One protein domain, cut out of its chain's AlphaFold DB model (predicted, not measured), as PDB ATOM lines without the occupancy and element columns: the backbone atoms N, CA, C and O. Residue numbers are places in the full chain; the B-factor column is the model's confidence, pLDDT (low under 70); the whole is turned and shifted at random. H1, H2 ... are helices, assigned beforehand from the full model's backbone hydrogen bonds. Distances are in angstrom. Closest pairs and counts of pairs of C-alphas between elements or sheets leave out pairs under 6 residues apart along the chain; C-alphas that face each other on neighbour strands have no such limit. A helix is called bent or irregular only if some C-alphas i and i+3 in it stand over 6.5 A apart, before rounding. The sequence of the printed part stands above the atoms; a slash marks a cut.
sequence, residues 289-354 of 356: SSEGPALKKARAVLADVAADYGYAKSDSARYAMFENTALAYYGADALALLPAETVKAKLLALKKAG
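AT A GLANCE: This is residues 289 to 354 of the 356 residues of an uncharacterized protein of Rhizomicrobium palustre (UniProt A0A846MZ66). One long, kinked helix, H1, is the backbone of a compact all-helix domain, and three shorter helices, H2, H3 and H4, pack on it, each crossing it at a large angle. H2 follows a short loop at the end of H1 and folds back past it, and little H3 crosses H1 before H4. The printed part has 66 residues with four named helices, in the order H1, H2, H3, H4, and no named strand. It is compact, with a radius of gyration of the C-alphas of 11.1 A and spans of 32 by 23 by 18 A.

IN THESE COORDINATES: H1, residues 289 to 309, begins at C-alpha 289 (241.267, 251.228, 385.925) and is 31.0 A long. It has a kink of 35 degrees near residue 303 and is irregular, with C-alphas 304 and 307 7.4 A apart. H2, residues 316 to 330, begins at C-alpha 316 (264.518, 266.560, 388.851) and is 21.0 A long. H3 is residues 332 to 337, 8.7 A. H4, residues 340 to 352, is 18.3 A long and ends at C-alpha 352 (259.422, 265.956, 410.777).

HOW THE PARTS SIT: H1 is the hub, touching the three other helices. With residues 299 to 306 alone it touches H2, at a steep tilt of 58 degrees, opposite ways; the closest C-alphas, of Leu 302 and Glu 323, are 6.7 A apart. H1 and H3 touch about perpendicular, at 81 degrees, with the C-alphas of Ala 298 and Ala 336 closest at 4.6 A. H1 touches H4 with residues 301 to 309 alone, at a steep tilt of 63 degrees, the same way; C-alphas 301 and 340 are closest, 6.8 A apart. H2 and H4 are close but not clearly touching, their closest C-alphas, of Ala 326 and Leu 347, 7.1 A apart. Every O i to N i+4 pair is within hydrogen-bond range in H2, H3 and H4; in H1 13 of 17 are.

THE WHOLE: The C-alphas farthest apart, of Ser 289 and Lys 352, are 34.1 A apart. The printed part has no cut. The link from H1 to H2 is short, and those from H2 to H3 and from H3 to H4 are tight. The mean pLDDT of the printed part is 93.2, and no printed residue is under 70.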
ATOM      1  N   SER A 289     242.300 250.334 386.458       85.69
ATOM      2  CA  SER A 289     241.267 251.228 385.925       85.69
ATOM      3  C   SER A 289     240.943 252.403 386.859       85.69
ATOM      4  O   SER A 289     240.617 253.492 386.380       85.69
ATOM      5  N   SER A 290     241.100 252.226 388.174       86.88
ATOM      6  CA  SER A 290     241.005 253.293 389.179       86.88
ATOM      7  C   SER A 290     242.367 253.842 389.607       86.88
ATOM      8  O   SER A 290     242.515 255.055 389.779       86.88
ATOM      9  N   GLU A 291     243.372 252.979 389.732       89.75
ATOM     10  CA  GLU A 291     244.664 253.323 390.340       89.75
ATOM     11  C   GLU A 291     245.571 254.135 389.400       89.75
ATOM     12  O   GLU A 291     246.310 255.020 389.839       89.75
ATOM     13  N   GLY A 292     245.483 253.915 388.083       90.62
ATOM     14  CA  GLY A 292     246.197 254.726 387.089       90.62
ATOM     15  C   GLY A 292     245.771 256.204 387.127       90.62
ATOM     16  O   GLY A 292     246.619 257.096 387.266       90.62
ATOM     17  N   PRO A 293     244.461 256.511 387.050       92.81
ATOM     18  CA  PRO A 293     243.949 257.861 387.288       92.81
ATOM     19  C   PRO A 293     244.324 258.432 388.663       92.81
ATOM     20  O   PRO A 293     244.657 259.619 388.757       92.81
ATOM     21  N   ALA A 294     244.311 257.609 389.718       93.56
ATOM     22  CA  ALA A 294     244.701 258.037 391.056       93.56
ATOM     23  C   ALA A 294     246.166 258.492 391.108       93.56
ATOM     24  O   ALA A 294     246.442 259.571 391.631       93.56
ATOM     25  N   LEU A 295     247.097 257.757 390.491       95.12
ATOM     26  CA  LEU A 295     248.503 258.168 390.428       95.12
ATOM     27  C   LEU A 295     248.677 259.526 389.746       95.12
ATOM     28  O   LEU A 295     249.380 260.393 390.270       95.12
ATOM     29  N   LYS A 296     248.008 259.744 388.607       94.38
ATOM     30  CA  LYS A 296     248.062 261.033 387.897       94.38
ATOM     31  C   LYS A 296     247.588 262.177 388.795       94.38
ATOM     32  O   LYS A 296     248.242 263.218 388.862       94.38
ATOM     33  N   LYS A 297     246.491 261.970 389.528       94.62
ATOM     34  CA  LYS A 297     245.962 262.958 390.475       94.62
ATOM     35  C   LYS A 297     246.905 263.184 391.660       94.62
ATOM     36  O   LYS A 297     247.165 264.333 392.007       94.62
ATOM     37  N   ALA A 298     247.442 262.122 392.256       95.75
ATOM     38  CA  ALA A 298     248.375 262.210 393.374       95.75
ATOM     39  C   ALA A 298     249.630 263.004 392.992       95.75
ATOM     40  O   ALA A 298     250.007 263.932 393.704       95.75
ATOM     41  N   ARG A 299     250.230 262.715 391.831       94.44
ATOM     42  CA  ARG A 299     251.387 263.465 391.326       94.44
ATOM     43  C   ARG A 299     251.081 264.931 391.071       94.44
ATOM     44  O   ARG A 299     251.915 265.767 391.391       94.44
ATOM     45  N   ALA A 300     249.900 265.257 390.541       94.12
ATOM     46  CA  ALA A 300     249.490 266.650 390.375       94.12
ATOM     47  C   ALA A 300     249.444 267.386 391.727       94.12
ATOM     48  O   ALA A 300     250.019 268.461 391.859       94.12
ATOM     49  N   VAL A 301     248.863 266.768 392.762       94.00
ATOM     50  CA  VAL A 301     248.838 267.357 394.112       94.00
ATOM     51  C   VAL A 301     250.249 267.507 394.687       94.00
ATOM     52  O   VAL A 301     250.580 268.563 395.221       94.00
ATOM     53  N   LEU A 302     251.097 266.480 394.574       95.25
ATOM     54  CA  LEU A 302     252.485 266.526 395.054       95.25
ATOM     55  C   LEU A 302     253.288 267.624 394.348       95.25
ATOM     56  O   LEU A 302     254.019 268.375 394.991       95.25
ATOM     57  N   ALA A 303     253.100 267.755 393.039       94.00
ATOM     58  CA  ALA A 303     253.714 268.770 392.204       94.00
ATOM     59  C   ALA A 303     253.339 270.205 392.614       94.00
ATOM     60  O   ALA A 303     254.182 271.096 392.482       94.00
ATOM     61  N   ASP A 304     252.112 270.423 393.090       92.06
ATOM     62  CA  ASP A 304     251.615 271.737 393.511       92.06
ATOM     63  C   ASP A 304     252.146 272.157 394.887       92.06
ATOM     64  O   ASP A 304     252.344 273.344 395.136       92.06
ATOM     65  N   VAL A 305     252.412 271.194 395.775       92.50
ATOM     66  CA  VAL A 305     252.857 271.474 397.152       92.50
ATOM     67  C   VAL A 305     254.367 271.336 397.351       92.50
ATOM     68  O   VAL A 305     254.879 271.794 398.365       92.50
ATOM     69  N   ALA A 306     255.106 270.737 396.412       94.31
ATOM     70  CA  ALA A 306     256.535 270.426 396.557       94.31
ATOM     71  C   ALA A 306     257.407 271.630 396.972       94.31
ATOM     72  O   ALA A 306     258.317 271.490 397.798       94.31
ATOM     73  N   ALA A 307     257.106 272.825 396.449       93.38
ATOM     74  CA  ALA A 307     257.855 274.046 396.752       93.38
ATOM     75  C   ALA A 307     257.773 274.441 398.239       93.38
ATOM     76  O   ALA A 307     258.779 274.879 398.799       93.38
ATOM     77  N   ASP A 308     256.640 274.185 398.906       92.69
ATOM     78  CA  ASP A 308     256.445 274.439 400.345       92.69
ATOM     79  C   ASP A 308     257.400 273.591 401.213       92.69
ATOM     80  O   ASP A 308     257.709 273.924 402.362       92.69
ATOM     81  N   TYR A 309     257.910 272.493 400.647       93.44
ATOM     82  CA  TYR A 309     258.840 271.565 401.291       93.44
ATOM     83  C   TYR A 309     260.285 271.748 400.815       93.44
ATOM     84  O   TYR A 309     261.172 271.069 401.322       93.44
ATOM     85  N   GLY A 310     260.557 272.704 399.920       93.38
ATOM     86  CA  GLY A 310     261.903 272.977 399.404       93.38
ATOM     87  C   GLY A 310     262.318 272.088 398.228       93.38
ATOM     88  O   GLY A 310     263.513 271.966 397.951       93.38
ATOM     89  N   TYR A 311     261.352 271.484 397.531       94.00
ATOM     90  CA  TYR A 311     261.583 270.654 396.351       94.00
ATOM     91  C   TYR A 311     261.117 271.381 395.090       94.00
ATOM     92  O   TYR A 311     259.926 271.581 394.864       94.00
ATOM     93  N   ALA A 312     262.072 271.781 394.251       91.06
ATOM     94  CA  ALA A 312     261.795 272.422 392.971       91.06
ATOM     95  C   ALA A 312     261.776 271.385 391.841       91.06
ATOM     96  O   ALA A 312     262.688 270.568 391.743       91.06
ATOM     97  N   LYS A 313     260.805 271.477 390.924       86.31
ATOM     98  CA  LYS A 313     260.723 270.597 389.738       86.31
ATOM     99  C   LYS A 313     261.963 270.676 388.834       86.31
ATOM    100  O   LYS A 313     262.262 269.725 388.120       86.31
ATOM    101  N   SER A 314     262.682 271.800 388.862       90.06
ATOM    102  CA  SER A 314     263.943 271.978 388.135       90.06
ATOM    103  C   SER A 314     265.066 271.081 388.667       90.06
ATOM    104  O   SER A 314     265.944 270.696 387.901       90.06
ATOM    105  N   ASP A 315     265.029 270.709 389.951       89.94
ATOM    106  CA  ASP A 315     265.901 269.683 390.524       89.94
ATOM    107  C   ASP A 315     265.215 268.319 390.417       89.94
ATOM    108  O   ASP A 315     264.635 267.781 391.361       89.94
ATOM    109  N   SER A 316     265.244 267.782 389.202       87.06
ATOM    110  CA  SER A 316     264.518 266.560 388.851       87.06
ATOM    111  C   SER A 316     264.877 265.337 389.709       87.06
ATOM    112  O   SER A 316     264.010 264.498 389.932       87.06
ATOM    113  N   ALA A 317     266.114 265.225 390.207       87.44
ATOM    114  CA  ALA A 317     266.530 264.100 391.045       87.44
ATOM    115  C   ALA A 317     265.959 264.224 392.465       87.44
ATOM    116  O   ALA A 317     265.351 263.281 392.977       87.44
ATOM    117  N   ARG A 318     266.074 265.406 393.092       89.62
ATOM    118  CA  ARG A 318     265.484 265.636 394.422       89.62
ATOM    119  C   ARG A 318     263.963 265.600 394.384       89.62
ATOM    120  O   ARG A 318     263.356 265.075 395.314       89.62
ATOM    121  N   TYR A 319     263.353 266.130 393.327       92.00
ATOM    122  CA  TYR A 319     261.906 266.073 393.143       92.00
ATOM    123  C   TYR A 319     261.411 264.628 392.989       92.00
ATOM    124  O   TYR A 319     260.468 264.244 393.679       92.00
ATOM    125  N   ALA A 320     262.073 263.806 392.163       90.81
ATOM    126  CA  ALA A 320     261.722 262.391 392.019       90.81
ATOM    127  C   ALA A 320     261.801 261.650 393.360       90.81
ATOM    128  O   ALA A 320     260.907 260.877 393.692       90.81
ATOM    129  N   MET A 321     262.819 261.940 394.178       91.38
ATOM    130  CA  MET A 321     262.913 261.366 395.519       91.38
ATOM    131  C   MET A 321     261.797 261.819 396.460       91.38
ATOM    132  O   MET A 321     261.243 260.985 397.167       91.38
ATOM    133  N   PHE A 322     261.424 263.099 396.456       94.62
ATOM    134  CA  PHE A 322     260.269 263.584 397.219       94.62
ATOM    135  C   PHE A 322     258.973 262.864 396.816       94.62
ATOM    136  O   PHE A 322     258.227 262.397 397.680       94.62
ATOM    137  N   GLU A 323     258.734 262.735 395.509       94.38
ATOM    138  CA  GLU A 323     257.549 262.074 394.967       94.38
ATOM    139  C   GLU A 323     257.518 260.583 395.331       94.38
ATOM    140  O   GLU A 323     256.530 260.108 395.895       94.38
ATOM    141  N   ASN A 324     258.625 259.869 395.103       95.06
ATOM    142  CA  ASN A 324     258.774 258.461 395.467       95.06
ATOM    143  C   ASN A 324     258.572 258.244 396.968       95.06
ATOM    144  O   ASN A 324     257.895 257.294 397.351       95.06
ATOM    145  N   THR A 325     259.108 259.118 397.826       95.69
ATOM    146  CA  THR A 325     258.927 259.003 399.279       95.69
ATOM    147  C   THR A 325     257.463 259.170 399.676       95.69
ATOM    148  O   THR A 325     256.941 258.363 400.446       95.69
ATOM    149  N   ALA A 326     256.767 260.174 399.139       96.88
ATOM    150  CA  ALA A 326     255.354 260.387 399.443       96.88
ATOM    151  C   ALA A 326     254.477 259.216 398.965       96.88
ATOM    152  O   ALA A 326     253.632 258.732 399.725       96.88
ATOM    153  N   LEU A 327     254.705 258.735 397.738       96.94
ATOM    154  CA  LEU A 327     253.968 257.612 397.154       96.94
ATOM    155  C   LEU A 327     254.265 256.294 397.872       96.94
ATOM    156  O   LEU A 327     253.332 255.567 398.195       96.94
ATOM    157  N   ALA A 328     255.524 256.015 398.215       96.88
ATOM    158  CA  ALA A 328     255.884 254.809 398.954       96.88
ATOM    159  C   ALA A 328     255.200 254.760 400.325       96.88
ATOM    160  O   ALA A 328     254.716 253.704 400.713       96.88
ATOM    161  N   TYR A 329     255.119 255.881 401.054       97.25
ATOM    162  CA  TYR A 329     254.533 255.913 402.401       97.25
ATOM    163  C   TYR A 329     253.005 255.914 402.431       97.25
ATOM    164  O   TYR A 329     252.420 255.392 403.384       97.25
ATOM    165  N   TYR A 330     252.359 256.541 401.449       96.44
ATOM    166  CA  TYR A 330     250.915 256.780 401.498       96.44
ATOM    167  C   TYR A 330     250.123 256.112 400.378       96.44
ATOM    168  O   TYR A 330     248.926 255.911 400.556       96.44
ATOM    169  N   GLY A 331     250.764 255.741 399.273       95.75
ATOM    170  CA  GLY A 331     250.102 255.233 398.076       95.75
ATOM    171  C   GLY A 331     249.397 256.333 397.279       95.75
ATOM    172  O   GLY A 331     248.980 257.366 397.814       95.75
ATOM    173  N   ALA A 332     249.257 256.109 395.973       95.75
ATOM    174  CA  ALA A 332     248.576 257.043 395.083       95.75
ATOM    175  C   ALA A 332     247.091 257.210 395.426       95.75
ATOM    176  O   ALA A 332     246.621 258.342 395.501       95.75
ATOM    177  N   ASP A 333     246.365 256.121 395.686       92.12
ATOM    178  CA  ASP A 333     244.917 256.161 395.928       92.12
ATOM    179  C   ASP A 333     244.556 257.013 397.138       92.12
ATOM    180  O   ASP A 333     243.703 257.900 397.057       92.12
ATOM    181  N   ALA A 334     245.272 256.829 398.251       93.06
ATOM    182  CA  ALA A 334     245.040 257.632 399.441       93.06
ATOM    183  C   ALA A 334     245.335 259.113 399.173       93.06
ATOM    184  O   ALA A 334     244.540 259.970 399.544       93.06
ATOM    185  N   LEU A 335     246.449 259.440 398.512       95.38
ATOM    186  CA  LEU A 335     246.786 260.832 398.202       95.38
ATOM    187  C   LEU A 335     245.790 261.468 397.223       95.38
ATOM    188  O   LEU A 335     245.437 262.634 397.381       95.38
ATOM    189  N   ALA A 336     245.297 260.703 396.253       93.56
ATOM    190  CA  ALA A 336     244.332 261.152 395.258       93.56
ATOM    191  C   ALA A 336     242.944 261.440 395.852       93.56
ATOM    192  O   ALA A 336     242.212 262.283 395.326       93.56
ATOM    193  N   LEU A 337     242.558 260.753 396.928       91.50
ATOM    194  CA  LEU A 337     241.257 260.925 397.582       91.50
ATOM    195  C   LEU A 337     241.237 262.050 398.625       91.50
ATOM    196  O   LEU A 337     240.160 262.492 399.027       91.50
ATOM    197  N   LEU A 338     242.401 262.529 399.065       92.25
ATOM    198  CA  LEU A 338     242.500 263.496 400.154       92.25
ATOM    199  C   LEU A 338     242.464 264.956 399.674       92.25
ATOM    200  O   LEU A 338     243.005 265.283 398.615       92.25
ATOM    201  N   PRO A 339     241.893 265.877 400.473       90.38
ATOM    202  CA  PRO A 339     242.066 267.310 400.258       90.38
ATOM    203  C   PRO A 339     243.542 267.722 400.356       90.38
ATOM    204  O   PRO A 339     244.298 267.160 401.154       90.38
ATOM    205  N   ALA A 340     243.935 268.766 399.619       87.94
ATOM    206  CA  ALA A 340     245.319 269.256 399.580       87.94
ATOM    207  C   ALA A 340     245.897 269.563 400.976       87.94
ATOM    208  O   ALA A 340     247.035 269.207 401.263       87.94
ATOM    209  N   GLU A 341     245.104 270.143 401.882       90.12
ATOM    210  CA  GLU A 341     245.542 270.443 403.254       90.12
ATOM    211  C   GLU A 341     245.848 269.180 404.075       90.12
ATOM    212  O   GLU A 341     246.795 269.148 404.864       90.12
ATOM    213  N   THR A 342     245.112 268.088 403.848       94.44
ATOM    214  CA  THR A 342     245.417 266.800 404.482       94.44
ATOM    215  C   THR A 342     246.677 266.172 403.891       94.44
ATOM    216  O   THR A 342     247.473 265.588 404.632       94.44
ATOM    217  N   VAL A 343     246.906 266.326 402.582       94.88
ATOM    218  CA  VAL A 343     248.163 265.907 401.943       94.88
ATOM    219  C   VAL A 343     249.344 266.693 402.518       94.88
ATOM    220  O   VAL A 343     250.320 266.081 402.942       94.88
ATOM    221  N   LYS A 344     249.234 268.019 402.668       93.75
ATOM    222  CA  LYS A 344     250.260 268.844 403.333       93.75
ATOM    223  C   LYS A 344     250.534 268.386 404.770       93.75
ATOM    224  O   LYS A 344     251.691 268.248 405.171       93.75
ATOM    225  N   ALA A 345     249.500 268.083 405.554       94.94
ATOM    226  CA  ALA A 345     249.683 267.572 406.916       94.94
ATOM    227  C   ALA A 345     250.468 266.245 406.946       94.94
ATOM    228  O   ALA A 345     251.361 266.070 407.779       94.94
ATOM    229  N   LYS A 346     250.184 265.334 406.006       96.12
ATOM    230  CA  LYS A 346     250.937 264.084 405.824       96.12
ATOM    231  C   LYS A 346     252.394 264.343 405.429       96.12
ATOM    232  O   LYS A 346     253.301 263.835 406.079       96.12
ATOM    233  N   LEU A 347     252.636 265.200 404.440       96.75
ATOM    234  CA  LEU A 347     253.992 265.580 404.028       96.75
ATOM    235  C   LEU A 347     254.780 266.250 405.165       96.75
ATOM    236  O   LEU A 347     255.962 265.977 405.355       96.75
ATOM    237  N   LEU A 348     254.132 267.065 406.000       95.94
ATOM    238  CA  LEU A 348     254.772 267.645 407.182       95.94
ATOM    239  C   LEU A 348     255.211 266.567 408.184       95.94
ATOM    240  O   LEU A 348     256.246 266.730 408.831       95.94
ATOM    241  N   ALA A 349     254.459 265.473 408.316       96.06
ATOM    242  CA  ALA A 349     254.867 264.343 409.144       96.06
ATOM    243  C   ALA A 349     256.120 263.651 408.580       96.06
ATOM    244  O   ALA A 349     257.042 263.377 409.347       96.06
ATOM    245  N   LEU A 350     256.199 263.455 407.257       96.19
ATOM    246  CA  LEU A 350     257.408 262.933 406.603       96.19
ATOM    247  C   LEU A 350     258.616 263.857 406.818       96.19
ATOM    248  O   LEU A 350     259.690 263.382 407.187       96.19
ATOM    249  N   LYS A 351     258.424 265.176 406.686       95.50
ATOM    250  CA  LYS A 351     259.473 266.177 406.934       95.50
ATOM    251  C   LYS A 351     259.979 266.149 408.374       95.50
ATOM    252  O   LYS A 351     261.178 266.150 408.627       95.50
ATOM    253  N   LYS A 352     259.066 266.081 409.350       95.75
ATOM    254  CA  LYS A 352     259.422 265.956 410.777       95.75
ATOM    255  C   LYS A 352     260.179 264.662 411.083       95.75
ATOM    256  O   LYS A 352     260.978 264.645 412.012       95.75
ATOM    257  N   ALA A 353     259.936 263.606 410.311       93.62
ATOM    258  CA  ALA A 353     260.656 262.341 410.399       93.62
ATOM    259  C   ALA A 353     261.989 262.332 409.619       93.62
ATOM    260  O   ALA A 353     262.676 261.313 409.628       93.62
ATOM    261  N   GLY A 354     262.363 263.432 408.949       92.31
ATOM    262  CA  GLY A 354     263.592 263.527 408.153       92.31
ATOM    263  C   GLY A 354     263.579 262.668 406.886       92.31
ATOM    264  O   GLY A 354     264.636 262.244 406.424       92.31
TER     265      GLY A 354